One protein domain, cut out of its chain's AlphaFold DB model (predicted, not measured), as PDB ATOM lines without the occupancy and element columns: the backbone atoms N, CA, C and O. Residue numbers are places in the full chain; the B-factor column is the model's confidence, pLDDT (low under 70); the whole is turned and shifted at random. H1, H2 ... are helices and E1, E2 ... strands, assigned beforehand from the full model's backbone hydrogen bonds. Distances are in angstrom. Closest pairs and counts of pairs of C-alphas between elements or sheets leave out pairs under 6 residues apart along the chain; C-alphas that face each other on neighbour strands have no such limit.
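Overview. This is residues 31 to 38, 56 to 201 and 211 to 234 of the 351 residues of an uncharacterized protein of Chryseolinea soli (UniProt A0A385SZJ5). A twisted antiparallel sheet of seven strands is the middle of this domain, with H5 and H6 over one face and H4 over the other. H1 lies at the end of the sheet where E3 begins and E4 ends, and H2 reaches the sheet with residues 67 to 68. The 178 printed residues hold six named helices and seven named strands, in chain order H1 H2 H3 H4 E1 E2 E3 E4 H5 E5 E6 H6 E7, a mixed class. The sheet's order is E6 E5 E1 E2 E3 E4 E7. The whole is compact, with a radius of gyration of the C-alphas of 16.0 A and spans of 52 by 41 by 31 A.

Arrangement. Begin at H1, residues 31 to 38, which is on the sheet and lies over E3, residues 131 to 140, at a height over the sheet of 9.1 A; their closest C-alphas, those of Thr 31 and Cys 131, are 7.4 A apart. H2, residues 57 to 68, only grazes the sheet: C-alphas Ile 68 and Thr 137 are its closest to E3, at 6.2 A. Next, H3, residues 77 to 80, comes closest to E4, residues 143 to 152, at C-alphas Trp 80 and Arg 143, 5.3 A. H4, residues 92 to 99, lies over E1, residues 105 to 114, and E5, residues 177 to 184, at a height over the sheet of 8.4 A; its closest C-alphas to E5 are His 92 and Ser 181, 6.2 A. With E2, residues 119 to 128, strands E1 to E4 make a meander, each the antiparallel neighbour of the one before: look for N 109 and O 123, 2.9 A, N 122 and O 137, 2.8 A, and N 136 and O 148, 2.9 A. E5 pairs with E1 through N 110 and O 181, 2.9 A, and forms a hairpin with E6, residues 189 to 197, through N 182 and O 191, 2.8 A. E7, residues 229 to 232, is an edge strand and the antiparallel neighbour of E4, with N 231 and O 147 within hydrogen-bond range at 2.9 A. H5, residues 154 to 164, and H6, residues 214 to 225, are close but not clearly touching, at a shallow tilt of 10 degrees, opposite ways; their closest C-alphas, Thr 156 and Glu 225, are 7.6 A apart. The arrangement is three layers, helices on both faces of a sheet: H5 and H6 on one, H1 and H4 on the other. In H1, H2, H4, H5 and H6 every O i to N i+4 pair is within hydrogen-bond range; H3 is too short for one.

Along the chain. Find C-alpha 31 at (165.331, 118.459, 163.214), where H1 begins. H2 spans 16.7 A, E1 24.6 A, E2 28.8 A, E3 29.9 A and E4 26.8 A; H5, 15.3 A, begins at C-alpha 154, (174.655, 110.148, 166.110). E5 spans 20.9 A, E6 23.5 A and H6 16.2 A; E7 ends at C-alpha 232, (176.161, 134.021, 156.597).

Size, cuts and confidence. The C-alphas farthest apart, Lys 33 and Glu 201, are 53.3 A apart. Residues 39 to 55 and 202 to 210 are not printed, with C-alpha gaps of 27.1 A and 20.2 A. The links H3 to H4 and H5 to E5 are long. Mean pLDDT of the printed part is 80.9; 31 residues are under 70, among them 113 to 118, 172 to 177, 196 to 201 and 211 to 216.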
ATOM      1  N   THR A  31     164.628 117.257 163.685       79.94
ATOM      2  CA  THR A  31     165.331 118.459 163.214       79.94
ATOM      3  C   THR A  31     164.392 119.651 163.022       79.94
ATOM      4  O   THR A  31     164.801 120.791 163.242       79.94
ATOM      5  N   VAL A  32     163.118 119.416 162.685       80.12
ATOM      6  CA  VAL A  32     162.106 120.472 162.514       80.12
ATOM      7  C   VAL A  32     161.782 121.114 163.861       80.12
ATOM      8  O   VAL A  32     161.798 122.343 163.990       80.12
ATOM      9  N   LYS A  33     161.541 120.294 164.888       80.12
ATOM     10  CA  LYS A  33     161.285 120.758 166.255       80.12
ATOM     11  C   LYS A  33     162.518 121.376 166.903       80.12
ATOM     12  O   LYS A  33     162.390 122.342 167.652       80.12
ATOM     13  N   LEU A  34     163.707 120.839 166.639       81.12
ATOM     14  CA  LEU A  34     164.940 121.436 167.137       81.12
ATOM     15  C   LEU A  34     165.171 122.810 166.502       81.12
ATOM     16  O   LEU A  34     165.401 123.779 167.220       81.12
ATOM     17  N   LYS A  35     165.021 122.922 165.178       79.44
ATOM     18  CA  LYS A  35     165.145 124.201 164.472       79.44
ATOM     19  C   LYS A  35     164.158 125.238 164.998       79.44
ATOM     20  O   LYS A  35     164.552 126.375 165.222       79.44
ATOM     21  N   SER A  36     162.899 124.874 165.251       76.56
ATOM     22  CA  SER A  36     161.911 125.823 165.787       76.56
ATOM     23  C   SER A  36     162.228 126.303 167.209       76.56
ATOM     24  O   SER A  36     161.897 127.436 167.541       76.56
ATOM     25  N   GLN A  37     162.906 125.486 168.022       76.19
ATOM     26  CA  GLN A  37     163.370 125.860 169.365       76.19
ATOM     27  C   GLN A  37     164.645 126.707 169.358       76.19
ATOM     28  O   GLN A  37     164.911 127.402 170.334       76.19
ATOM     29  N   LEU A  38     165.446 126.604 168.297       75.31
ATOM     30  CA  LEU A  38     166.700 127.337 168.144       75.31
ATOM     31  C   LEU A  38     166.532 128.679 167.419       75.31
ATOM     32  O   LEU A  38     167.453 129.490 167.468       75.31
ATOM     33  N   ASN A  56     182.902 146.575 176.408       87.38
ATOM     34  CA  ASN A  56     184.209 146.152 176.890       87.38
ATOM     35  C   ASN A  56     184.611 144.817 176.241       87.38
ATOM     36  O   ASN A  56     183.778 144.088 175.699       87.38
ATOM     37  N   GLU A  57     185.894 144.487 176.349       85.88
ATOM     38  CA  GLU A  57     186.483 143.289 175.748       85.88
ATOM     39  C   GLU A  57     185.781 141.991 176.179       85.88
ATOM     40  O   GLU A  57     185.511 141.125 175.350       85.88
ATOM     41  N   ALA A  58     185.411 141.868 177.459       88.38
ATOM     42  CA  ALA A  58     184.749 140.675 177.986       88.38
ATOM     43  C   ALA A  58     183.358 140.451 177.368       88.38
ATOM     44  O   ALA A  58     183.002 139.319 177.030       88.38
ATOM     45  N   GLU A  59     182.577 141.518 177.193       88.12
ATOM     46  CA  GLU A  59     181.262 141.450 176.558       88.12
ATOM     47  C   GLU A  59     181.385 141.194 175.053       88.12
ATOM     48  O   GLU A  59     180.679 140.327 174.533       88.12
ATOM     49  N   ASN A  60     182.331 141.848 174.370       87.31
ATOM     50  CA  ASN A  60     182.578 141.603 172.948       87.31
ATOM     51  C   ASN A  60     183.009 140.145 172.701       87.31
ATOM     52  O   ASN A  60     182.435 139.469 171.847       87.31
ATOM     53  N   ARG A  61     183.921 139.614 173.530       88.88
ATOM     54  CA  ARG A  61     184.334 138.200 173.533       88.88
ATOM     55  C   ARG A  61     183.145 137.267 173.740       88.88
ATOM     56  O   ARG A  61     182.947 136.332 172.967       88.88
ATOM     57  N   ARG A  62     182.314 137.526 174.757       88.62
ATOM     58  CA  ARG A  62     181.112 136.725 175.046       88.62
ATOM     59  C   ARG A  62     180.152 136.710 173.857       88.62
ATOM     60  O   ARG A  62     179.618 135.652 173.518       88.62
ATOM     61  N   ARG A  63     179.925 137.862 173.221       87.44
ATOM     62  CA  ARG A  63     179.071 137.946 172.033       87.44
ATOM     63  C   ARG A  63     179.674 137.232 170.839       87.44
ATOM     64  O   ARG A  63     178.922 136.580 170.129       87.44
ATOM     65  N   TRP A  64     180.986 137.310 170.636       89.44
ATOM     66  CA  TRP A  64     181.651 136.625 169.532       89.44
ATOM     67  C   TRP A  64     181.464 135.104 169.621       89.44
ATOM     68  O   TRP A  64     181.021 134.480 168.660       89.44
ATOM     69  N   PHE A  65     181.675 134.503 170.797       91.25
ATOM     70  CA  PHE A  65     181.411 133.070 170.984       91.25
ATOM     71  C   PHE A  65     179.923 132.717 170.849       91.25
ATOM     72  O   PHE A  65     179.566 131.711 170.240       91.25
ATOM     73  N   ALA A  66     179.026 133.566 171.358       88.44
ATOM     74  CA  ALA A  66     177.595 133.376 171.135       88.44
ATOM     75  C   ALA A  66     177.227 133.465 169.640       88.44
ATOM     76  O   ALA A  66     176.277 132.822 169.197       88.44
ATOM     77  N   GLU A  67     177.969 134.256 168.864       87.31
ATOM     78  CA  GLU A  67     177.744 134.460 167.441       87.31
ATOM     79  C   GLU A  67     178.108 133.217 166.624       87.31
ATOM     80  O   GLU A  67     177.264 132.734 165.866       87.31
ATOM     81  N   ILE A  68     179.301 132.645 166.815       90.00
ATOM     82  CA  ILE A  68     179.774 131.460 166.065       90.00
ATOM     83  C   ILE A  68     178.952 130.184 166.341       90.00
ATOM     84  O   ILE A  68     178.953 129.243 165.545       90.00
ATOM     85  N   GLU A  69     178.227 130.146 167.461       89.62
ATOM     86  CA  GLU A  69     177.355 129.033 167.861       89.62
ATOM     87  C   GLU A  69     175.923 129.142 167.333       89.62
ATOM     88  O   GLU A  69     175.162 128.169 167.365       89.62
ATOM     89  N   ARG A  70     175.507 130.334 166.899       85.88
ATOM     90  CA  ARG A  70     174.142 130.550 166.417       85.88
ATOM     91  C   ARG A  70     173.947 129.901 165.049       85.88
ATOM     92  O   ARG A  70     174.798 130.006 164.179       85.88
ATOM     93  N   ILE A  71     172.778 129.304 164.838       83.56
ATOM     94  CA  ILE A  71     172.389 128.691 163.556       83.56
ATOM     95  C   ILE A  71     171.624 129.643 162.629       83.56
ATOM     96  O   ILE A  71     171.124 129.223 161.595       83.56
ATOM     97  N   ASP A  72     171.486 130.907 163.014       73.62
ATOM     98  CA  ASP A  72     170.838 131.942 162.218       73.62
ATOM     99  C   ASP A  72     171.818 133.114 162.044       73.62
ATOM    100  O   ASP A  72     172.749 133.294 162.848       73.62
ATOM    101  N   SER A  73     171.618 133.915 160.996       64.12
ATOM    102  CA  SER A  73     172.309 135.197 160.852       64.12
ATOM    103  C   SER A  73     171.867 136.148 161.956       64.12
ATOM    104  O   SER A  73     170.684 136.230 162.297       64.12
ATOM    105  N   THR A  74     172.813 136.888 162.528       67.56
ATOM    106  CA  THR A  74     172.487 137.968 163.459       67.56
ATOM    107  C   THR A  74     172.860 139.311 162.857       67.56
ATOM    108  O   THR A  74     173.663 139.410 161.932       67.56
ATOM    109  N   GLN A  75     172.282 140.376 163.412       66.50
ATOM    110  CA  GLN A  75     172.692 141.736 163.069       66.50
ATOM    111  C   GLN A  75     174.099 142.070 163.592       66.50
ATOM    112  O   GLN A  75     174.695 143.029 163.118       66.50
ATOM    113  N   PHE A  76     174.638 141.285 164.536       74.00
ATOM    114  CA  PHE A  76     175.973 141.497 165.086       74.00
ATOM    115  C   PHE A  76     177.071 140.910 164.202       74.00
ATOM    116  O   PHE A  76     178.143 141.501 164.157       74.00
ATOM    117  N   THR A  77     176.823 139.812 163.466       76.31
ATOM    118  CA  THR A  77     177.842 139.161 162.613       76.31
ATOM    119  C   THR A  77     178.560 140.178 161.717       76.31
ATOM    120  O   THR A  77     179.785 140.179 161.648       76.31
ATOM    121  N   ARG A  78     177.801 141.102 161.102       75.50
ATOM    122  CA  ARG A  78     178.329 142.146 160.203       75.50
ATOM    123  C   ARG A  78     179.121 143.245 160.913       75.50
ATOM    124  O   ARG A  78     179.928 143.907 160.276       75.50
ATOM    125  N   LEU A  79     178.926 143.453 162.214       76.44
ATOM    126  CA  LEU A  79     179.634 144.504 162.954       76.44
ATOM    127  C   LEU A  79     181.108 144.152 163.193       76.44
ATOM    128  O   LEU A  79     181.931 145.051 163.351       76.44
ATOM    129  N   TRP A  80     181.459 142.864 163.154       79.00
ATOM    130  CA  TRP A  80     182.858 142.429 163.123       79.00
ATOM    131  C   TRP A  80     183.507 142.601 161.737       79.00
ATOM    132  O   TRP A  80     184.725 142.514 161.634       79.00
ATOM    133  N   ASP A  81     182.757 142.887 160.664       70.94
ATOM    134  CA  ASP A  81     183.357 143.115 159.338       70.94
ATOM    135  C   ASP A  81     184.085 144.467 159.248       70.94
ATOM    136  O   ASP A  81     185.046 144.614 158.480       70.94
ATOM    137  N   ASP A  82     183.656 145.435 160.057       68.50
ATOM    138  CA  ASP A  82     184.308 146.729 160.205       68.50
ATOM    139  C   ASP A  82     185.440 146.625 161.230       68.50
ATOM    140  O   ASP A  82     185.270 146.120 162.341       68.50
ATOM    141  N   TYR A  83     186.627 147.107 160.854       66.31
ATOM    142  CA  TYR A  83     187.767 147.125 161.765       66.31
ATOM    143  C   TYR A  83     187.529 148.150 162.880       66.31
ATOM    144  O   TYR A  83     187.356 149.336 162.602       66.31
ATOM    145  N   HIS A  84     187.563 147.681 164.125       72.31
ATOM    146  CA  HIS A  84     187.492 148.493 165.331       72.31
ATOM    147  C   HIS A  84     188.442 147.924 166.386       72.31
ATOM    148  O   HIS A  84     188.486 146.712 166.576       72.31
ATOM    149  N   ASP A  85     189.150 148.801 167.099       72.38
ATOM    150  CA  ASP A  85     190.201 148.410 168.055       72.38
ATOM    151  C   ASP A  85     189.698 147.507 169.196       72.38
ATOM    152  O   ASP A  85     190.454 146.693 169.712       72.38
ATOM    153  N   ASN A  86     188.419 147.621 169.573       74.88
ATOM    154  CA  ASN A  86     187.810 146.825 170.646       74.88
ATOM    155  C   ASN A  86     187.144 145.527 170.152       74.88
ATOM    156  O   ASN A  86     186.495 144.837 170.942       74.88
ATOM    157  N   ASN A  87     187.242 145.202 168.860       81.44
ATOM    158  CA  ASN A  87     186.705 143.944 168.354       81.44
ATOM    159  C   ASN A  87     187.533 142.774 168.893       81.44
ATOM    160  O   ASN A  87     188.759 142.782 168.855       81.44
ATOM    161  N   PHE A  88     186.851 141.730 169.352       86.00
ATOM    162  CA  PHE A  88     187.493 140.511 169.807       86.00
ATOM    163  C   PHE A  88     188.256 139.824 168.665       86.00
ATOM    164  O   PHE A  88     187.748 139.662 167.549       86.00
ATOM    165  N   HIS A  89     189.464 139.363 168.984       80.81
ATOM    166  CA  HIS A  89     190.318 138.582 168.102       80.81
ATOM    167  C   HIS A  89     190.486 137.182 168.685       80.81
ATOM    168  O   HIS A  89     190.966 137.019 169.802       80.81
ATOM    169  N   THR A  90     190.079 136.162 167.930       82.38
ATOM    170  CA  THR A  90     190.172 134.775 168.392       82.38
ATOM    171  C   THR A  90     191.622 134.282 168.416       82.38
ATOM    172  O   THR A  90     192.437 134.663 167.575       82.38
ATOM    173  N   SER A  91     191.924 133.417 169.381       85.19
ATOM    174  CA  SER A  91     193.181 132.688 169.513       85.19
ATOM    175  C   SER A  91     192.878 131.248 169.933       85.19
ATOM    176  O   SER A  91     191.845 130.995 170.557       85.19
ATOM    177  N   HIS A  92     193.795 130.312 169.671       86.50
ATOM    178  CA  HIS A  92     193.643 128.924 170.132       86.50
ATOM    179  C   HIS A  92     193.529 128.820 171.655       86.50
ATOM    180  O   HIS A  92     192.764 128.005 172.162       86.50
ATOM    181  N   ALA A  93     194.267 129.654 172.394       87.75
ATOM    182  CA  ALA A  93     194.221 129.670 173.855       87.75
ATOM    183  C   ALA A  93     192.849 130.134 174.368       87.75
ATOM    184  O   ALA A  93     192.249 129.468 175.212       87.75
ATOM    185  N   ASP A  94     192.318 131.228 173.811       89.38
ATOM    186  CA  ASP A  94     190.976 131.710 174.142       89.38
ATOM    187  C   ASP A  94     189.891 130.710 173.769       89.38
ATOM    188  O   ASP A  94     188.943 130.515 174.530       89.38
ATOM    189  N   PHE A  95     190.026 130.098 172.593       92.25
ATOM    190  CA  PHE A  95     189.109 129.091 172.086       92.25
ATOM    191  C   PHE A  95     189.054 127.877 173.016       92.25
ATOM    192  O   PHE A  95     187.966 127.513 173.469       92.25
ATOM    193  N   LYS A  96     190.217 127.304 173.361       93.31
ATOM    194  CA  LYS A  96     190.324 126.180 174.300       93.31
ATOM    195  C   LYS A  96     189.696 126.538 175.644       93.31
ATOM    196  O   LYS A  96     188.761 125.869 176.067       93.31
ATOM    197  N   SER A  97     190.112 127.656 176.240       92.69
ATOM    198  CA  SER A  97     189.598 128.112 177.537       92.69
ATOM    199  C   SER A  97     188.082 128.344 177.552       92.69
ATOM    200  O   SER A  97     187.455 128.172 178.594       92.69
ATOM    201  N   PHE A  98     187.476 128.758 176.434       94.00
ATOM    202  CA  PHE A  98     186.030 128.964 176.369       94.00
ATOM    203  C   PHE A  98     185.237 127.651 176.315       94.00
ATOM    204  O   PHE A  98     184.143 127.578 176.879       94.00
ATOM    205  N   TYR A  99     185.754 126.635 175.619       96.12
ATOM    206  CA  TYR A  99     185.035 125.381 175.372       96.12
ATOM    207  C   TYR A  99     185.383 124.247 176.334       96.12
ATOM    208  O   TYR A  99     184.607 123.290 176.433       96.12
ATOM    209  N   GLU A 100     186.512 124.340 177.030       94.00
ATOM    210  CA  GLU A 100     186.926 123.365 178.033       94.00
ATOM    211  C   GLU A 100     185.858 123.245 179.129       94.00
ATOM    212  O   GLU A 100     185.373 124.247 179.659       94.00
ATOM    213  N   ASN A 101     185.466 122.011 179.459       88.12
ATOM    214  CA  ASN A 101     184.420 121.711 180.446       88.12
ATOM    215  C   ASN A 101     183.033 122.286 180.092       88.12
ATOM    216  O   ASN A 101     182.201 122.535 180.967       88.12
ATOM    217  N   SER A 102     182.753 122.529 178.808       89.38
ATOM    218  CA  SER A 102     181.440 123.005 178.373       89.38
ATOM    219  C   SER A 102     180.390 121.887 178.419       89.38
ATOM    220  O   SER A 102     180.360 121.021 177.549       89.38
ATOM    221  N   ASP A 103     179.431 121.980 179.346       83.06
ATOM    222  CA  ASP A 103     178.345 120.992 179.537       83.06
ATOM    223  C   ASP A 103     177.483 120.706 178.292       83.06
ATOM    224  O   ASP A 103     176.719 119.738 178.246       83.06
ATOM    225  N   ASN A 104     177.503 121.598 177.298       85.12
ATOM    226  CA  ASN A 104     176.620 121.530 176.133       85.12
ATOM    227  C   ASN A 104     177.346 121.402 174.791       85.12
ATOM    228  O   ASN A 104     176.672 121.343 173.756       85.12
ATOM    229  N   THR A 105     178.674 121.339 174.813       94.50
ATOM    230  CA  THR A 105     179.522 121.201 173.629       94.50
ATOM    231  C   THR A 105     180.257 119.879 173.746       94.50
ATOM    232  O   THR A 105     181.058 119.728 174.654       94.50
ATOM    233  N   GLU A 106     179.975 118.916 172.867       95.00
ATOM    234  CA  GLU A 106     180.685 117.626 172.905       95.00
ATOM    235  C   GLU A 106     182.051 117.713 172.229       95.00
ATOM    236  O   GLU A 106     182.991 117.059 172.663       95.00
ATOM    237  N   LEU A 107     182.154 118.522 171.178       96.56
ATOM    238  CA  LEU A 107     183.385 118.711 170.430       96.56
ATOM    239  C   LEU A 107     183.451 120.151 169.929       96.56
ATOM    240  O   LEU A 107     182.485 120.657 169.357       96.56
ATOM    241  N   ALA A 108     184.593 120.797 170.107       97.06
ATOM    242  CA  ALA A 108     184.905 122.059 169.460       97.06
ATOM    243  C   ALA A 108     186.333 121.998 168.925       97.06
ATOM    244  O   ALA A 108     187.235 121.545 169.623       97.06
ATOM    245  N   PHE A 109     186.557 122.452 167.698       94.44
ATOM    246  CA  PHE A 109     187.911 122.559 167.169       94.44
ATOM    247  C   PHE A 109     188.111 123.800 166.310       94.44
ATOM    248  O   PHE A 109     187.186 124.296 165.658       94.44
ATOM    249  N   GLN A 110     189.340 124.305 166.336       91.81
ATOM    250  CA  GLN A 110     189.768 125.485 165.606       91.81
ATOM    251  C   GLN A 110     191.038 125.166 164.815       91.81
ATOM    252  O   GLN A 110     191.989 124.607 165.352       91.81
ATOM    253  N   PHE A 111     191.064 125.547 163.539       85.44
ATOM    254  CA  PHE A 111     192.238 125.484 162.665       85.44
ATOM    255  C   PHE A 111     192.773 126.880 162.413       85.44
ATOM    256  O   PHE A 111     191.977 127.798 162.214       85.44
ATOM    257  N   GLY A 112     194.096 127.029 162.368       77.19
ATOM    258  CA  GLY A 112     194.745 128.279 161.982       77.19
ATOM    259  C   GLY A 112     195.804 128.759 162.978       77.19
ATOM    260  O   GLY A 112     196.298 127.966 163.770       77.19
ATOM    261  N   PRO A 113     196.184 130.045 162.926       69.44
ATOM    262  CA  PRO A 113     195.923 130.930 161.796       69.44
ATOM    263  C   PRO A 113     196.617 130.412 160.521       69.44
ATOM    264  O   PRO A 113     197.804 130.095 160.537       69.44
ATOM    265  N   GLU A 114     195.891 130.331 159.402       55.56
ATOM    266  CA  GLU A 114     196.480 129.992 158.096       55.56
ATOM    267  C   GLU A 114     197.128 131.203 157.417       55.56
ATOM    268  O   GLU A 114     196.499 132.250 157.219       55.56
ATOM    269  N   GLY A 115     198.360 131.019 156.934       48.50
ATOM    270  CA  GLY A 115     198.903 131.834 155.851       48.50
ATOM    271  C   GLY A 115     199.094 133.329 156.177       48.50
ATOM    272  O   GLY A 115     199.302 133.699 157.329       48.50
ATOM    273  N   PRO A 116     199.127 134.221 155.166       38.44
ATOM    274  CA  PRO A 116     199.320 135.665 155.353       38.44
ATOM    275  C   PRO A 116     198.061 136.373 155.880       38.44
ATOM    276  O   PRO A 116     198.102 137.578 156.121       38.44
ATOM    277  N   LEU A 117     196.943 135.649 156.009       45.69
ATOM    278  CA  LEU A 117     195.608 136.228 156.170       45.69
ATOM    279  C   LEU A 117     194.963 135.972 157.541       45.69
ATOM    280  O   LEU A 117     193.844 136.429 157.774       45.69
ATOM    281  N   TRP A 118     195.672 135.301 158.460       66.31
ATOM    282  CA  TRP A 118     195.210 135.052 159.833       66.31
ATOM    283  C   TRP A 118     193.790 134.474 159.878       66.31
ATOM    284  O   TRP A 118     192.898 135.011 160.539       66.31
ATOM    285  N   THR A 119     193.573 133.413 159.101       75.88
ATOM    286  CA  THR A 119     192.266 132.765 158.988       75.88
ATOM    287  C   THR A 119     192.122 131.673 160.036       75.88
ATOM    288  O   THR A 119     192.974 130.787 160.120       75.88
ATOM    289  N   TYR A 120     191.016 131.715 160.774       84.50
ATOM    290  CA  TYR A 120     190.571 130.669 161.677       84.50
ATOM    291  C   TYR A 120     189.325 129.980 161.131       84.50
ATOM    292  O   TYR A 120     188.309 130.627 160.862       84.50
ATOM    293  N   TYR A 121     189.378 128.657 161.023       86.62
ATOM    294  CA  TYR A 121     188.195 127.834 160.791       86.62
ATOM    295  C   TYR A 121     187.763 127.253 162.127       86.62
ATOM    296  O   TYR A 121     188.542 126.566 162.773       86.62
ATOM    297  N   THR A 122     186.543 127.549 162.559       92.56
ATOM    298  CA  THR A 122     186.031 127.145 163.870       92.56
ATOM    299  C   THR A 122     184.802 126.269 163.705       92.56
ATOM    300  O   THR A 122     183.898 126.602 162.938       92.56
ATOM    301  N   PHE A 123     184.767 125.164 164.437       95.25
ATOM    302  CA  PHE A 123     183.742 124.137 164.347       95.25
ATOM    303  C   PHE A 123     183.257 123.770 165.745       95.25
ATOM    304  O   PHE A 123     184.072 123.534 166.635       95.25
ATOM    305  N   ILE A 124     181.939 123.742 165.956       97.06
ATOM    306  CA  ILE A 124     181.346 123.528 167.284       97.06
ATOM    307  C   ILE A 124     180.169 122.567 167.181       97.06
ATOM    308  O   ILE A 124     179.158 122.860 166.544       97.06
ATOM    309  N   LEU A 125     180.282 121.427 167.851       96.56
ATOM    310  CA  LEU A 125     179.282 120.374 167.893       96.56
ATOM    311  C   LEU A 125     178.601 120.343 169.266       96.56
ATOM    312  O   LEU A 125     179.189 119.955 170.278       96.56
ATOM    313  N   LYS A 126     177.320 120.711 169.300       94.50
ATOM    314  CA  LYS A 126     176.499 120.731 170.517       94.50
ATOM    315  C   LYS A 126     175.441 119.649 170.503       94.50
ATOM    316  O   LYS A 126     174.682 119.522 169.542       94.50
ATOM    317  N   LYS A 127     175.292 118.939 171.618       90.25
ATOM    318  CA  LYS A 127     174.200 117.980 171.804       90.25
ATOM    319  C   LYS A 127     172.932 118.681 172.260       90.25
ATOM    320  O   LYS A 127     172.923 119.416 173.247       90.25
ATOM    321  N   LYS A 128     171.823 118.439 171.561       85.50
ATOM    322  CA  LYS A 128     170.508 119.012 171.872       85.50
ATOM    323  C   LYS A 128     169.413 117.965 171.686       85.50
ATOM    324  O   LYS A 128     169.059 117.626 170.566       85.50
ATOM    325  N   LYS A 129     168.832 117.490 172.797       74.75
ATOM    326  CA  LYS A 129     167.623 116.633 172.825       74.75
ATOM    327  C   LYS A 129     167.666 115.460 171.822       74.75
ATOM    328  O   LYS A 129     166.722 115.266 171.067       74.75
ATOM    329  N   GLY A 130     168.773 114.710 171.810       75.75
ATOM    330  CA  GLY A 130     168.966 113.543 170.933       75.75
ATOM    331  C   GLY A 130     169.475 113.835 169.522       75.75
ATOM    332  O   GLY A 130     169.801 112.904 168.798       75.75
ATOM    333  N   CYS A 131     169.590 115.108 169.157       84.44
ATOM    334  CA  CYS A 131     170.257 115.573 167.950       84.44
ATOM    335  C   CYS A 131     171.604 116.214 168.282       84.44
ATOM    336  O   CYS A 131     171.866 116.589 169.432       84.44
ATOM    337  N   TYR A 132     172.384 116.466 167.237       91.25
ATOM    338  CA  TYR A 132     173.541 117.342 167.296       91.25
ATOM    339  C   TYR A 132     173.354 118.546 166.380       91.25
ATOM    340  O   TYR A 132     172.810 118.435 165.282       91.25
ATOM    341  N   VAL A 133     173.796 119.702 166.859       93.81
ATOM    342  CA  VAL A 133     173.919 120.933 166.082       93.81
ATOM    343  C   VAL A 133     175.394 121.150 165.847       93.81
ATOM    344  O   VAL A 133     176.143 121.290 166.810       93.81
ATOM    345  N   PHE A 134     175.796 121.174 164.587       95.25
ATOM    346  CA  PHE A 134     177.171 121.426 164.209       95.25
ATOM    347  C   PHE A 134     177.255 122.788 163.540       95.25
ATOM    348  O   PHE A 134     176.603 122.984 162.518       95.25
ATOM    349  N   THR A 135     178.006 123.734 164.095       94.81
ATOM    350  CA  THR A 135     178.288 125.009 163.432       94.81
ATOM    351  C   THR A 135     179.697 125.027 162.868       94.81
ATOM    352  O   THR A 135     180.610 124.410 163.414       94.81
ATOM    353  N   ARG A 136     179.854 125.737 161.753       92.25
ATOM    354  CA  ARG A 136     181.125 126.011 161.087       92.25
ATOM    355  C   ARG A 136     181.209 127.497 160.806       92.25
ATOM    356  O   ARG A 136     180.293 128.068 160.219       92.25
ATOM    357  N   THR A 137     182.328 128.101 161.172       90.44
ATOM    358  CA  THR A 137     182.620 129.515 160.950       90.44
ATOM    359  C   THR A 137     184.008 129.674 160.341       90.44
ATOM    360  O   THR A 137     184.941 128.985 160.740       90.44
ATOM    361  N   ASN A 138     184.159 130.607 159.400       85.69
ATOM    362  CA  ASN A 138     185.460 131.111 158.962       85.69
ATOM    363  C   ASN A 138     185.607 132.571 159.400       85.69
ATOM    364  O   ASN A 138     184.727 133.392 159.118       85.69
ATOM    365  N   PHE A 139     186.718 132.884 160.062       82.19
ATOM    366  CA  PHE A 139     187.043 134.218 160.546       82.19
ATOM    367  C   PHE A 139     188.449 134.620 160.091       82.19
ATOM    368  O   PHE A 139     189.419 133.965 160.453       82.19
ATOM    369  N   ALA A 140     188.576 135.688 159.305       78.06
ATOM    370  CA  ALA A 140     189.851 136.138 158.740       78.06
ATOM    371  C   ALA A 140     190.014 137.651 158.894       78.06
ATOM    372  O   ALA A 140     189.090 138.406 158.580       78.06
ATOM    373  N   HIS A 141     191.191 138.109 159.333       72.06
ATOM    374  CA  HIS A 141     191.472 139.527 159.619       72.06
ATOM    375  C   HIS A 141     190.429 140.205 160.516       72.06
ATOM    376  O   HIS A 141     190.021 141.335 160.252       72.06
ATOM    377  N   ALA A 142     189.994 139.508 161.564       70.44
ATOM    378  CA  ALA A 142     188.949 139.976 162.467       70.44
ATOM    379  C   ALA A 142     187.535 140.065 161.859       70.44
ATOM    380  O   ALA A 142     186.689 140.726 162.444       70.44
ATOM    381  N   ARG A 143     187.268 139.408 160.719       76.81
ATOM    382  CA  ARG A 143     185.983 139.478 159.999       76.81
ATOM    383  C   ARG A 143     185.402 138.104 159.744       76.81
ATOM    384  O   ARG A 143     186.143 137.173 159.423       76.81
ATOM    385  N   PHE A 144     184.079 137.993 159.789       79.62
ATOM    386  CA  PHE A 144     183.404 136.772 159.371       79.62
ATOM    387  C   PHE A 144     183.484 136.635 157.848       79.62
ATOM    388  O   PHE A 144     183.284 137.585 157.097       79.62
ATOM    389  N   ARG A 145     183.816 135.439 157.364       78.12
ATOM    390  CA  ARG A 145     183.836 135.116 155.925       78.12
ATOM    391  C   ARG A 145     182.810 134.069 155.548       78.12
ATOM    392  O   ARG A 145     182.410 133.996 154.393       78.12
ATOM    393  N   TYR A 146     182.415 133.259 156.519       82.31
ATOM    394  CA  TYR A 146     181.501 132.154 156.319       82.31
ATOM    395  C   TYR A 146     180.872 131.763 157.647       82.31
ATOM    396  O   TYR A 146     181.566 131.725 158.668       82.31
ATOM    397  N   LYS A 147     179.587 131.411 157.620       88.12
ATOM    398  CA  LYS A 147     178.914 130.743 158.732       88.12
ATOM    399  C   LYS A 147     177.862 129.786 158.205       88.12
ATOM    400  O   LYS A 147     176.968 130.177 157.447       88.12
ATOM    401  N   ALA A 148     177.909 128.558 158.683       89.19
ATOM    402  CA  ALA A 148     176.914 127.550 158.382       89.19
ATOM    403  C   ALA A 148     176.640 126.671 159.594       89.19
ATOM    404  O   ALA A 148     177.397 126.644 160.566       89.19
ATOM    405  N   TYR A 149     175.549 125.925 159.510       93.00
ATOM    406  CA  TYR A 149     175.232 124.886 160.471       93.00
ATOM    407  C   TYR A 149     174.723 123.631 159.781       93.00
ATOM    408  O   TYR A 149     174.277 123.660 158.638       93.00
ATOM    409  N   SER A 150     174.729 122.528 160.509       92.31
ATOM    410  CA  SER A 150     174.054 121.305 160.124       92.31
ATOM    411  C   SER A 150     173.424 120.648 161.344       92.31
ATOM    412  O   SER A 150     173.888 120.813 162.475       92.31
ATOM    413  N   PHE A 151     172.348 119.903 161.111       91.62
ATOM    414  CA  PHE A 151     171.847 118.951 162.091       91.62
ATOM    415  C   PHE A 151     172.376 117.580 161.712       91.62
ATOM    416  O   PHE A 151     172.028 117.061 160.652       91.62
ATOM    417  N   VAL A 152     173.201 117.000 162.577       89.94
ATOM    418  CA  VAL A 152     173.835 115.708 162.315       89.94
ATOM    419  C   VAL A 152     173.316 114.644 163.274       89.94
ATOM    420  O   VAL A 152     172.955 114.917 164.426       89.94
ATOM    421  N   GLY A 153     173.203 113.424 162.753       87.81
ATOM    422  CA  GLY A 153     172.800 112.255 163.520       87.81
ATOM    423  C   GLY A 153     173.958 111.701 164.343       87.81
ATOM    424  O   GLY A 153     175.113 112.067 164.147       87.81
ATOM    425  N   ARG A 154     173.646 110.780 165.254       87.44
ATOM    426  CA  ARG A 154     174.655 110.148 166.110       87.44
ATOM    427  C   ARG A 154     175.735 109.408 165.320       87.44
ATOM    428  O   ARG A 154     176.893 109.581 165.654       87.44
ATOM    429  N   GLN A 155     175.366 108.653 164.282       88.06
ATOM    430  CA  GLN A 155     176.338 107.889 163.492       88.06
ATOM    431  C   GLN A 155     177.403 108.801 162.870       88.06
ATOM    432  O   GLN A 155     178.576 108.594 163.121       88.06
ATOM    433  N   THR A 156     176.996 109.877 162.186       88.62
ATOM    434  CA  THR A 156     177.923 110.869 161.606       88.62
ATOM    435  C   THR A 156     178.856 111.480 162.649       88.62
ATOM    436  O   THR A 156     180.009 111.778 162.360       88.62
ATOM    437  N   VAL A 157     178.357 111.694 163.869       91.81
ATOM    438  CA  VAL A 157     179.192 112.181 164.967       91.81
ATOM    439  C   VAL A 157     180.176 111.110 165.417       91.81
ATOM    440  O   VAL A 157     181.345 111.418 165.596       91.81
ATOM    441  N   ASP A 158     179.732 109.872 165.601       91.25
ATOM    442  CA  ASP A 158     180.607 108.774 166.010       91.25
ATOM    443  C   ASP A 158     181.711 108.541 164.950       91.25
ATOM    444  O   ASP A 158     182.883 108.495 165.312       91.25
ATOM    445  N   ASP A 159     181.374 108.586 163.654       89.81
ATOM    446  CA  ASP A 159     182.337 108.521 162.539       89.81
ATOM    447  C   ASP A 159     183.351 109.684 162.574       89.81
ATOM    448  O   ASP A 159     184.538 109.512 162.286       89.81
ATOM    449  N   LEU A 160     182.899 110.888 162.951       91.50
ATOM    450  CA  LEU A 160     183.763 112.058 163.122       91.50
ATOM    451  C   LEU A 160     184.774 111.852 164.261       91.50
ATOM    452  O   LEU A 160     185.951 112.171 164.092       91.50
ATOM    453  N   PHE A 161     184.340 111.318 165.406       92.50
ATOM    454  CA  PHE A 161     185.240 111.008 166.523       92.50
ATOM    455  C   PHE A 161     186.246 109.915 166.155       92.50
ATOM    456  O   PHE A 161     187.431 110.050 166.464       92.50
ATOM    457  N   ASP A 162     185.805 108.875 165.448       90.56
ATOM    458  CA  ASP A 162     186.689 107.818 164.957       90.56
ATOM    459  C   ASP A 162     187.775 108.385 164.040       90.56
ATOM    460  O   ASP A 162     188.951 108.058 164.208       90.56
ATOM    461  N   TYR A 163     187.419 109.298 163.130       87.25
ATOM    462  CA  TYR A 163     188.402 109.979 162.291       87.25
ATOM    463  C   TYR A 163     189.376 110.825 163.119       87.25
ATOM    464  O   TYR A 163     190.588 110.728 162.927       87.25
ATOM    465  N   ILE A 164     188.876 111.642 164.052       89.00
ATOM    466  CA  ILE A 164     189.710 112.514 164.898       89.00
ATOM    467  C   ILE A 164     190.743 111.700 165.684       89.00
ATOM    468  O   ILE A 164     191.896 112.115 165.789       89.00
ATOM    469  N   ASN A 165     190.381 110.507 166.152       88.25
ATOM    470  CA  ASN A 165     191.296 109.607 166.856       88.25
ATOM    471  C   ASN A 165     192.462 109.098 165.992       88.25
ATOM    472  O   ASN A 165     193.460 108.623 166.533       88.25
ATOM    473  N   THR A 166     192.373 109.207 164.663       85.69
ATOM    474  CA  THR A 166     193.477 108.873 163.747       85.69
ATOM    475  C   THR A 166     194.466 110.022 163.536       85.69
ATOM    476  O   THR A 166     195.539 109.811 162.966       85.69
ATOM    477  N   LEU A 167     194.127 111.236 163.981       83.50
ATOM    478  CA  LEU A 167     194.951 112.421 163.773       83.50
ATOM    479  C   LEU A 167     196.215 112.397 164.639       83.50
ATOM    480  O   LEU A 167     196.210 111.993 165.804       83.50
ATOM    481  N   LYS A 168     197.321 112.887 164.073       83.75
ATOM    482  CA  LYS A 168     198.611 112.967 164.764       83.75
ATOM    483  C   LYS A 168     198.608 114.116 165.781       83.75
ATOM    484  O   LYS A 168     198.698 115.285 165.408       83.75
ATOM    485  N   ARG A 169     198.553 113.765 167.066       87.75
ATOM    486  CA  ARG A 169     198.657 114.710 168.188       87.75
ATOM    487  C   ARG A 169     200.083 115.259 168.326       87.75
ATOM    488  O   ARG A 169     201.047 114.543 168.042       87.75
ATOM    489  N   ILE A 170     200.207 116.503 168.780       82.69
ATOM    490  CA  ILE A 170     201.483 117.170 169.078       82.69
ATOM    491  C   ILE A 170     201.443 117.891 170.423       82.69
ATOM    492  O   ILE A 170     200.384 118.305 170.887       82.69
ATOM    493  N   GLU A 171     202.620 118.080 171.020       79.38
ATOM    494  CA  GLU A 171     202.823 119.020 172.120       79.38
ATOM    495  C   GLU A 171     203.193 120.386 171.526       79.38
ATOM    496  O   GLU A 171     204.083 120.491 170.679       79.38
ATOM    497  N   MET A 172     202.479 121.440 171.925       64.69
ATOM    498  CA  MET A 172     202.565 122.786 171.340       64.69
ATOM    499  C   MET A 172     203.818 123.592 171.759       64.69
ATOM    500  O   MET A 172     203.764 124.816 171.867       64.69
ATOM    501  N   ASP A 173     204.958 122.931 171.958       59.38
ATOM    502  CA  ASP A 173     206.214 123.581 172.367       59.38
ATOM    503  C   ASP A 173     207.073 124.058 171.178       59.38
ATOM    504  O   ASP A 173     208.053 124.785 171.363       59.38
ATOM    505  N   GLU A 174     206.711 123.706 169.937       52.66
ATOM    506  CA  GLU A 174     207.494 124.059 168.749       52.66
ATOM    507  C   GLU A 174     206.888 125.239 167.949       52.66
ATOM    508  O   GLU A 174     205.812 125.111 167.360       52.66
ATOM    509  N   PRO A 175     207.589 126.388 167.827       53.16
ATOM    510  CA  PRO A 175     207.036 127.651 167.313       53.16
ATOM    511  C   PRO A 175     206.788 127.717 165.790       53.16
ATOM    512  O   PRO A 175     206.549 128.800 165.263       53.16
ATOM    513  N   ASN A 176     206.846 126.597 165.061       55.97
ATOM    514  CA  ASN A 176     206.846 126.579 163.587       55.97
ATOM    515  C   ASN A 176     205.747 125.711 162.950       55.97
ATOM    516  O   ASN A 176     205.828 125.385 161.761       55.97
ATOM    517  N   TYR A 177     204.729 125.327 163.719       61.09
ATOM    518  CA  TYR A 177     203.623 124.518 163.216       61.09
ATOM    519  C   TYR A 177     202.349 125.328 163.073       61.09
ATOM    520  O   TYR A 177     201.987 126.135 163.926       61.09
ATOM    521  N   MET A 178     201.632 125.041 161.994       71.44
ATOM    522  CA  MET A 178     200.201 125.246 161.983       71.44
ATOM    523  C   MET A 178     199.559 124.137 162.803       71.44
ATOM    524  O   MET A 178     199.805 122.955 162.548       71.44
ATOM    525  N   ALA A 179     198.735 124.520 163.767       78.69
ATOM    526  CA  ALA A 179     198.064 123.583 164.646       78.69
ATOM    527  C   ALA A 179     196.545 123.701 164.522       78.69
ATOM    528  O   ALA A 179     195.985 124.766 164.236       78.69
ATOM    529  N   ALA A 180     195.894 122.570 164.748       85.00
ATOM    530  CA  ALA A 180     194.494 122.504 165.103       85.00
ATOM    531  C   ALA A 180     194.394 122.340 166.615       85.00
ATOM    532  O   ALA A 180     195.002 121.412 167.139       85.00
ATOM    533  N   SER A 181     193.592 123.151 167.294       91.00
ATOM    534  CA  SER A 181     193.239 122.897 168.690       91.00
ATOM    535  C   SER A 181     191.888 122.202 168.764       91.00
ATOM    536  O   SER A 181     190.911 122.685 168.190       91.00
ATOM    537  N   PHE A 182     191.834 121.090 169.489       94.12
ATOM    538  CA  PHE A 182     190.633 120.304 169.744       94.12
ATOM    539  C   PHE A 182     190.282 120.345 171.234       94.12
ATOM    540  O   PHE A 182     191.142 120.180 172.097       94.12
ATOM    541  N   VAL A 183     188.998 120.544 171.514       96.75
ATOM    542  CA  VAL A 183     188.363 120.364 172.818       96.75
ATOM    543  C   VAL A 183     187.324 119.260 172.660       96.75
ATOM    544  O   VAL A 183     186.256 119.472 172.079       96.75
ATOM    545  N   ASP A 184     187.662 118.075 173.149       95.69
ATOM    546  CA  ASP A 184     186.843 116.872 173.140       95.69
ATOM    547  C   ASP A 184     186.280 116.634 174.548       95.69
ATOM    548  O   ASP A 184     186.837 115.899 175.362       95.69
ATOM    549  N   ASN A 185     185.134 117.248 174.836       95.56
ATOM    550  CA  ASN A 185     184.440 117.059 176.114       95.56
ATOM    551  C   ASN A 185     183.692 115.715 176.182       95.56
ATOM    552  O   ASN A 185     183.099 115.394 177.209       95.56
ATOM    553  N   ARG A 186     183.644 114.932 175.093       91.94
ATOM    554  CA  ARG A 186     183.090 113.572 175.131       91.94
ATOM    555  C   ARG A 186     184.073 112.612 175.798       91.94
ATOM    556  O   ARG A 186     183.624 111.702 176.494       91.94
ATOM    557  N   ASN A 187     185.368 112.812 175.564       93.12
ATOM    558  CA  ASN A 187     186.451 111.986 176.095       93.12
ATOM    559  C   ASN A 187     187.281 112.688 177.186       93.12
ATOM    560  O   ASN A 187     188.264 112.116 177.647       93.12
ATOM    561  N   ASP A 188     186.877 113.890 177.606       93.75
ATOM    562  CA  ASP A 188     187.580 114.731 178.584       93.75
ATOM    563  C   ASP A 188     189.031 115.055 178.164       93.75
ATOM    564  O   ASP A 188     189.957 115.047 178.977       93.75
ATOM    565  N   GLU A 189     189.241 115.346 176.874       94.31
ATOM    566  CA  GLU A 189     190.557 115.639 176.302       94.31
ATOM    567  C   GLU A 189     190.623 117.034 175.665       94.31
ATOM    568  O   GLU A 189     189.721 117.483 174.957       94.31
ATOM    569  N   VAL A 190     191.762 117.702 175.846       94.06
ATOM    570  CA  VAL A 190     192.147 118.896 175.087       94.06
ATOM    571  C   VAL A 190     193.509 118.620 174.479       94.06
ATOM    572  O   VAL A 190     194.454 118.289 175.195       94.06
ATOM    573  N   PHE A 191     193.618 118.717 173.159       92.44
ATOM    574  CA  PHE A 191     194.847 118.371 172.453       92.44
ATOM    575  C   PHE A 191     195.020 119.202 171.191       92.44
ATOM    576  O   PHE A 191     194.065 119.751 170.638       92.44
ATOM    577  N   ASP A 192     196.261 119.268 170.727       88.31
ATOM    578  CA  ASP A 192     196.611 119.926 169.483       88.31
ATOM    579  C   ASP A 192     197.034 118.876 168.445       88.31
ATOM    580  O   ASP A 192     197.649 117.855 168.768       88.31
ATOM    581  N   VAL A 193     196.669 119.100 167.186       83.75
ATOM    582  CA  VAL A 193     197.026 118.244 166.046       83.75
ATOM    583  C   VAL A 193     197.914 119.034 165.101       83.75
ATOM    584  O   VAL A 193     197.635 120.196 164.790       83.75
ATOM    585  N   GLU A 194     198.973 118.383 164.625       78.00
ATOM    586  CA  GLU A 194     199.823 118.938 163.575       78.00
ATOM    587  C   GLU A 194     199.015 119.047 162.290       78.00
ATOM    588  O   GLU A 194     198.560 118.038 161.747       78.00
ATOM    589  N   ILE A 195     198.847 120.270 161.798       71.12
ATOM    590  CA  ILE A 195     198.280 120.481 160.475       71.12
ATOM    591  C   ILE A 195     199.411 120.387 159.457       71.12
ATOM    592  O   ILE A 195     199.427 119.452 158.662       71.12
ATOM    593  N   GLU A 196     200.377 121.307 159.524       67.19
ATOM    594  CA  GLU A 196     201.562 121.326 158.664       67.19
ATOM    595  C   GLU A 196     202.701 122.144 159.288       67.19
ATOM    596  O   GLU A 196     202.476 123.079 160.063       67.19
ATOM    597  N   ARG A 197     203.942 121.839 158.892       59.56
ATOM    598  CA  ARG A 197     205.117 122.661 159.198       59.56
ATOM    599  C   ARG A 197     205.323 123.684 158.086       59.56
ATOM    600  O   ARG A 197     205.690 123.318 156.971       59.56
ATOM    601  N   PHE A 198     205.149 124.967 158.384       53.94
ATOM    602  CA  PHE A 198     205.516 126.013 157.433       53.94
ATOM    603  C   PHE A 198     207.020 126.285 157.534       53.94
ATOM    604  O   PHE A 198     207.512 126.715 158.575       53.94
ATOM    605  N   SER A 199     207.762 126.075 156.444       43.94
ATOM    606  CA  SER A 199     209.082 126.694 156.308       43.94
ATOM    607  C   SER A 199     208.891 128.118 155.795       43.94
ATOM    608  O   SER A 199     208.408 128.323 154.681       43.94
ATOM    609  N   MET A 200     209.284 129.112 156.596       43.22
ATOM    610  CA  MET A 200     209.334 130.512 156.153       43.22
ATOM    611  C   MET A 200     210.352 130.750 155.020       43.22
ATOM    612  O   MET A 200     210.395 131.847 154.474       43.22
ATOM    613  N   GLU A 201     211.163 129.751 154.655       45.97
ATOM    614  CA  GLU A 201     212.229 129.883 153.657       45.97
ATOM    615  C   GLU A 201     211.750 129.696 152.206       45.97
ATOM    616  O   GLU A 201     212.510 129.958 151.272       45.97
ATOM    617  N   PRO A 211     197.376 119.571 148.602       57.16
ATOM    618  CA  PRO A 211     196.019 119.051 148.374       57.16
ATOM    619  C   PRO A 211     195.650 117.795 149.182       57.16
ATOM    620  O   PRO A 211     194.456 117.505 149.340       57.16
ATOM    621  N   ASP A 212     196.672 117.079 149.656       61.50
ATOM    622  CA  ASP A 212     196.597 115.786 150.344       61.50
ATOM    623  C   ASP A 212     196.989 115.885 151.828       61.50
ATOM    624  O   ASP A 212     197.223 114.869 152.483       61.50
ATOM    625  N   SER A 213     197.090 117.097 152.380       64.75
ATOM    626  CA  SER A 213     197.338 117.261 153.809       64.75
ATOM    627  C   SER A 213     196.186 116.697 154.632       64.75
ATOM    628  O   SER A 213     195.020 116.759 154.228       64.75
ATOM    629  N   ALA A 214     196.502 116.143 155.807       64.69
ATOM    630  CA  ALA A 214     195.512 115.506 156.676       64.69
ATOM    631  C   ALA A 214     194.338 116.449 156.986       64.69
ATOM    632  O   ALA A 214     193.188 116.017 157.019       64.69
ATOM    633  N   ILE A 215     194.610 117.751 157.114       67.19
ATOM    634  CA  ILE A 215     193.571 118.749 157.346       67.19
ATOM    635  C   ILE A 215     192.675 118.983 156.129       67.19
ATOM    636  O   ILE A 215     191.466 119.109 156.284       67.19
ATOM    637  N   ILE A 216     193.230 119.026 154.913       68.38
ATOM    638  CA  ILE A 216     192.434 119.220 153.698       68.38
ATOM    639  C   ILE A 216     191.573 117.983 153.459       68.38
ATOM    640  O   ILE A 216     190.410 118.111 153.088       68.38
ATOM    641  N   VAL A 217     192.111 116.791 153.721       72.00
ATOM    642  CA  VAL A 217     191.342 115.542 153.699       72.00
ATOM    643  C   VAL A 217     190.230 115.571 154.750       72.00
ATOM    644  O   VAL A 217     189.097 115.221 154.430       72.00
ATOM    645  N   PHE A 218     190.510 116.045 155.964       76.88
ATOM    646  CA  PHE A 218     189.506 116.188 157.017       76.88
ATOM    647  C   PHE A 218     188.408 117.201 156.661       76.88
ATOM    648  O   PHE A 218     187.224 116.914 156.806       76.88
ATOM    649  N   LEU A 219     188.775 118.371 156.138       76.81
ATOM    650  CA  LEU A 219     187.820 119.375 155.672       76.81
ATOM    651  C   LEU A 219     186.964 118.834 154.519       76.81
ATOM    652  O   LEU A 219     185.750 119.012 154.536       76.81
ATOM    653  N   LYS A 220     187.566 118.104 153.570       75.25
ATOM    654  CA  LYS A 220     186.837 117.396 152.503       75.25
ATOM    655  C   LYS A 220     185.887 116.339 153.067       75.25
ATOM    656  O   LYS A 220     184.777 116.215 152.567       75.25
ATOM    657  N   PHE A 221     186.296 115.589 154.093       80.00
ATOM    658  CA  PHE A 221     185.419 114.645 154.788       80.00
ATOM    659  C   PHE A 221     184.203 115.370 155.375       80.00
ATOM    660  O   PHE A 221     183.072 114.992 155.080       80.00
ATOM    661  N   LEU A 222     184.420 116.464 156.113       84.81
ATOM    662  CA  LEU A 222     183.326 117.272 156.655       84.81
ATOM    663  C   LEU A 222     182.406 117.809 155.551       84.81
ATOM    664  O   LEU A 222     181.192 117.780 155.709       84.81
ATOM    665  N   ASP A 223     182.957 118.281 154.435       82.06
ATOM    666  CA  ASP A 223     182.174 118.845 153.329       82.06
ATOM    667  C   ASP A 223     181.400 117.789 152.526       82.06
ATOM    668  O   ASP A 223     180.328 118.085 151.997       82.06
ATOM    669  N   ASN A 224     181.899 116.553 152.467       82.00
ATOM    670  CA  ASN A 224     181.235 115.450 151.776       82.00
ATOM    671  C   ASN A 224     180.152 114.783 152.637       82.00
ATOM    672  O   ASN A 224     179.069 114.478 152.135       82.00
ATOM    673  N   GLU A 225     180.430 114.562 153.925       83.31
ATOM    674  CA  GLU A 225     179.533 113.831 154.830       83.31
ATOM    675  C   GLU A 225     178.458 114.728 155.460       83.31
ATOM    676  O   GLU A 225     177.386 114.256 155.851       83.31
ATOM    677  N   ILE A 226     178.710 116.037 155.559       87.62
ATOM    678  CA  ILE A 226     177.845 116.968 156.284       87.62
ATOM    679  C   ILE A 226     177.223 117.964 155.318       87.62
ATOM    680  O   ILE A 226     177.887 118.767 154.669       87.62
ATOM    681  N   ARG A 227     175.890 117.963 155.266       88.44
ATOM    682  CA  ARG A 227     175.138 118.957 154.497       88.44
ATOM    683  C   ARG A 227     175.016 120.248 155.292       88.44
ATOM    684  O   ARG A 227     174.228 120.325 156.239       88.44
ATOM    685  N   TRP A 228     175.778 121.253 154.893       87.62
ATOM    686  CA  TRP A 228     175.774 122.573 155.513       87.62
ATOM    687  C   TRP A 228     174.602 123.431 155.019       87.62
ATOM    688  O   TRP A 228     174.300 123.493 153.831       87.62
ATOM    689  N   THR A 229     173.929 124.103 155.949       87.75
ATOM    690  CA  THR A 229     172.996 125.201 155.681       87.75
ATOM    691  C   THR A 229     173.709 126.507 155.986       87.75
ATOM    692  O   THR A 229     173.998 126.812 157.145       87.75
ATOM    693  N   GLU A 230     174.002 127.275 154.945       84.69
ATOM    694  CA  GLU A 230     174.641 128.580 155.080       84.69
ATOM    695  C   GLU A 230     173.691 129.593 155.725       84.69
ATOM    696  O   GLU A 230     172.485 129.608 155.479       84.69
ATOM    697  N   THR A 231     174.252 130.424 156.598       78.12
ATOM    698  CA  THR A 231     173.519 131.444 157.374       78.12
ATOM    699  C   THR A 231     174.132 132.812 157.226       78.12
ATOM    700  O   THR A 231     173.436 133.815 157.297       78.12
ATOM    701  N   TYR A 232     175.435 132.844 156.997       71.31
ATOM    702  CA  TYR A 232     176.161 134.021 156.597       71.31
ATOM    703  C   TYR A 232     176.992 133.602 155.389       71.31
ATOM    704  O   TYR A 232     178.106 133.088 155.547       71.31
ATOM    705  N   PRO A 233     176.441 133.752 154.179       56.22
ATOM    706  CA  PRO A 233     177.304 133.972 153.048       56.22
ATOM    707  C   PRO A 233     177.915 135.375 153.182       56.22
ATOM    708  O   PRO A 233     177.329 136.279 153.789       56.22
ATOM    709  N   LEU A 234     179.056 135.593 152.532       47.59
ATOM    710  CA  LEU A 234     179.299 136.894 151.916       47.59
ATOM    711  C   LEU A 234     178.129 137.115 150.946       47.59
ATOM    712  O   LEU A 234     178.212 136.676 149.808       47.59
TER     713      LEU A 234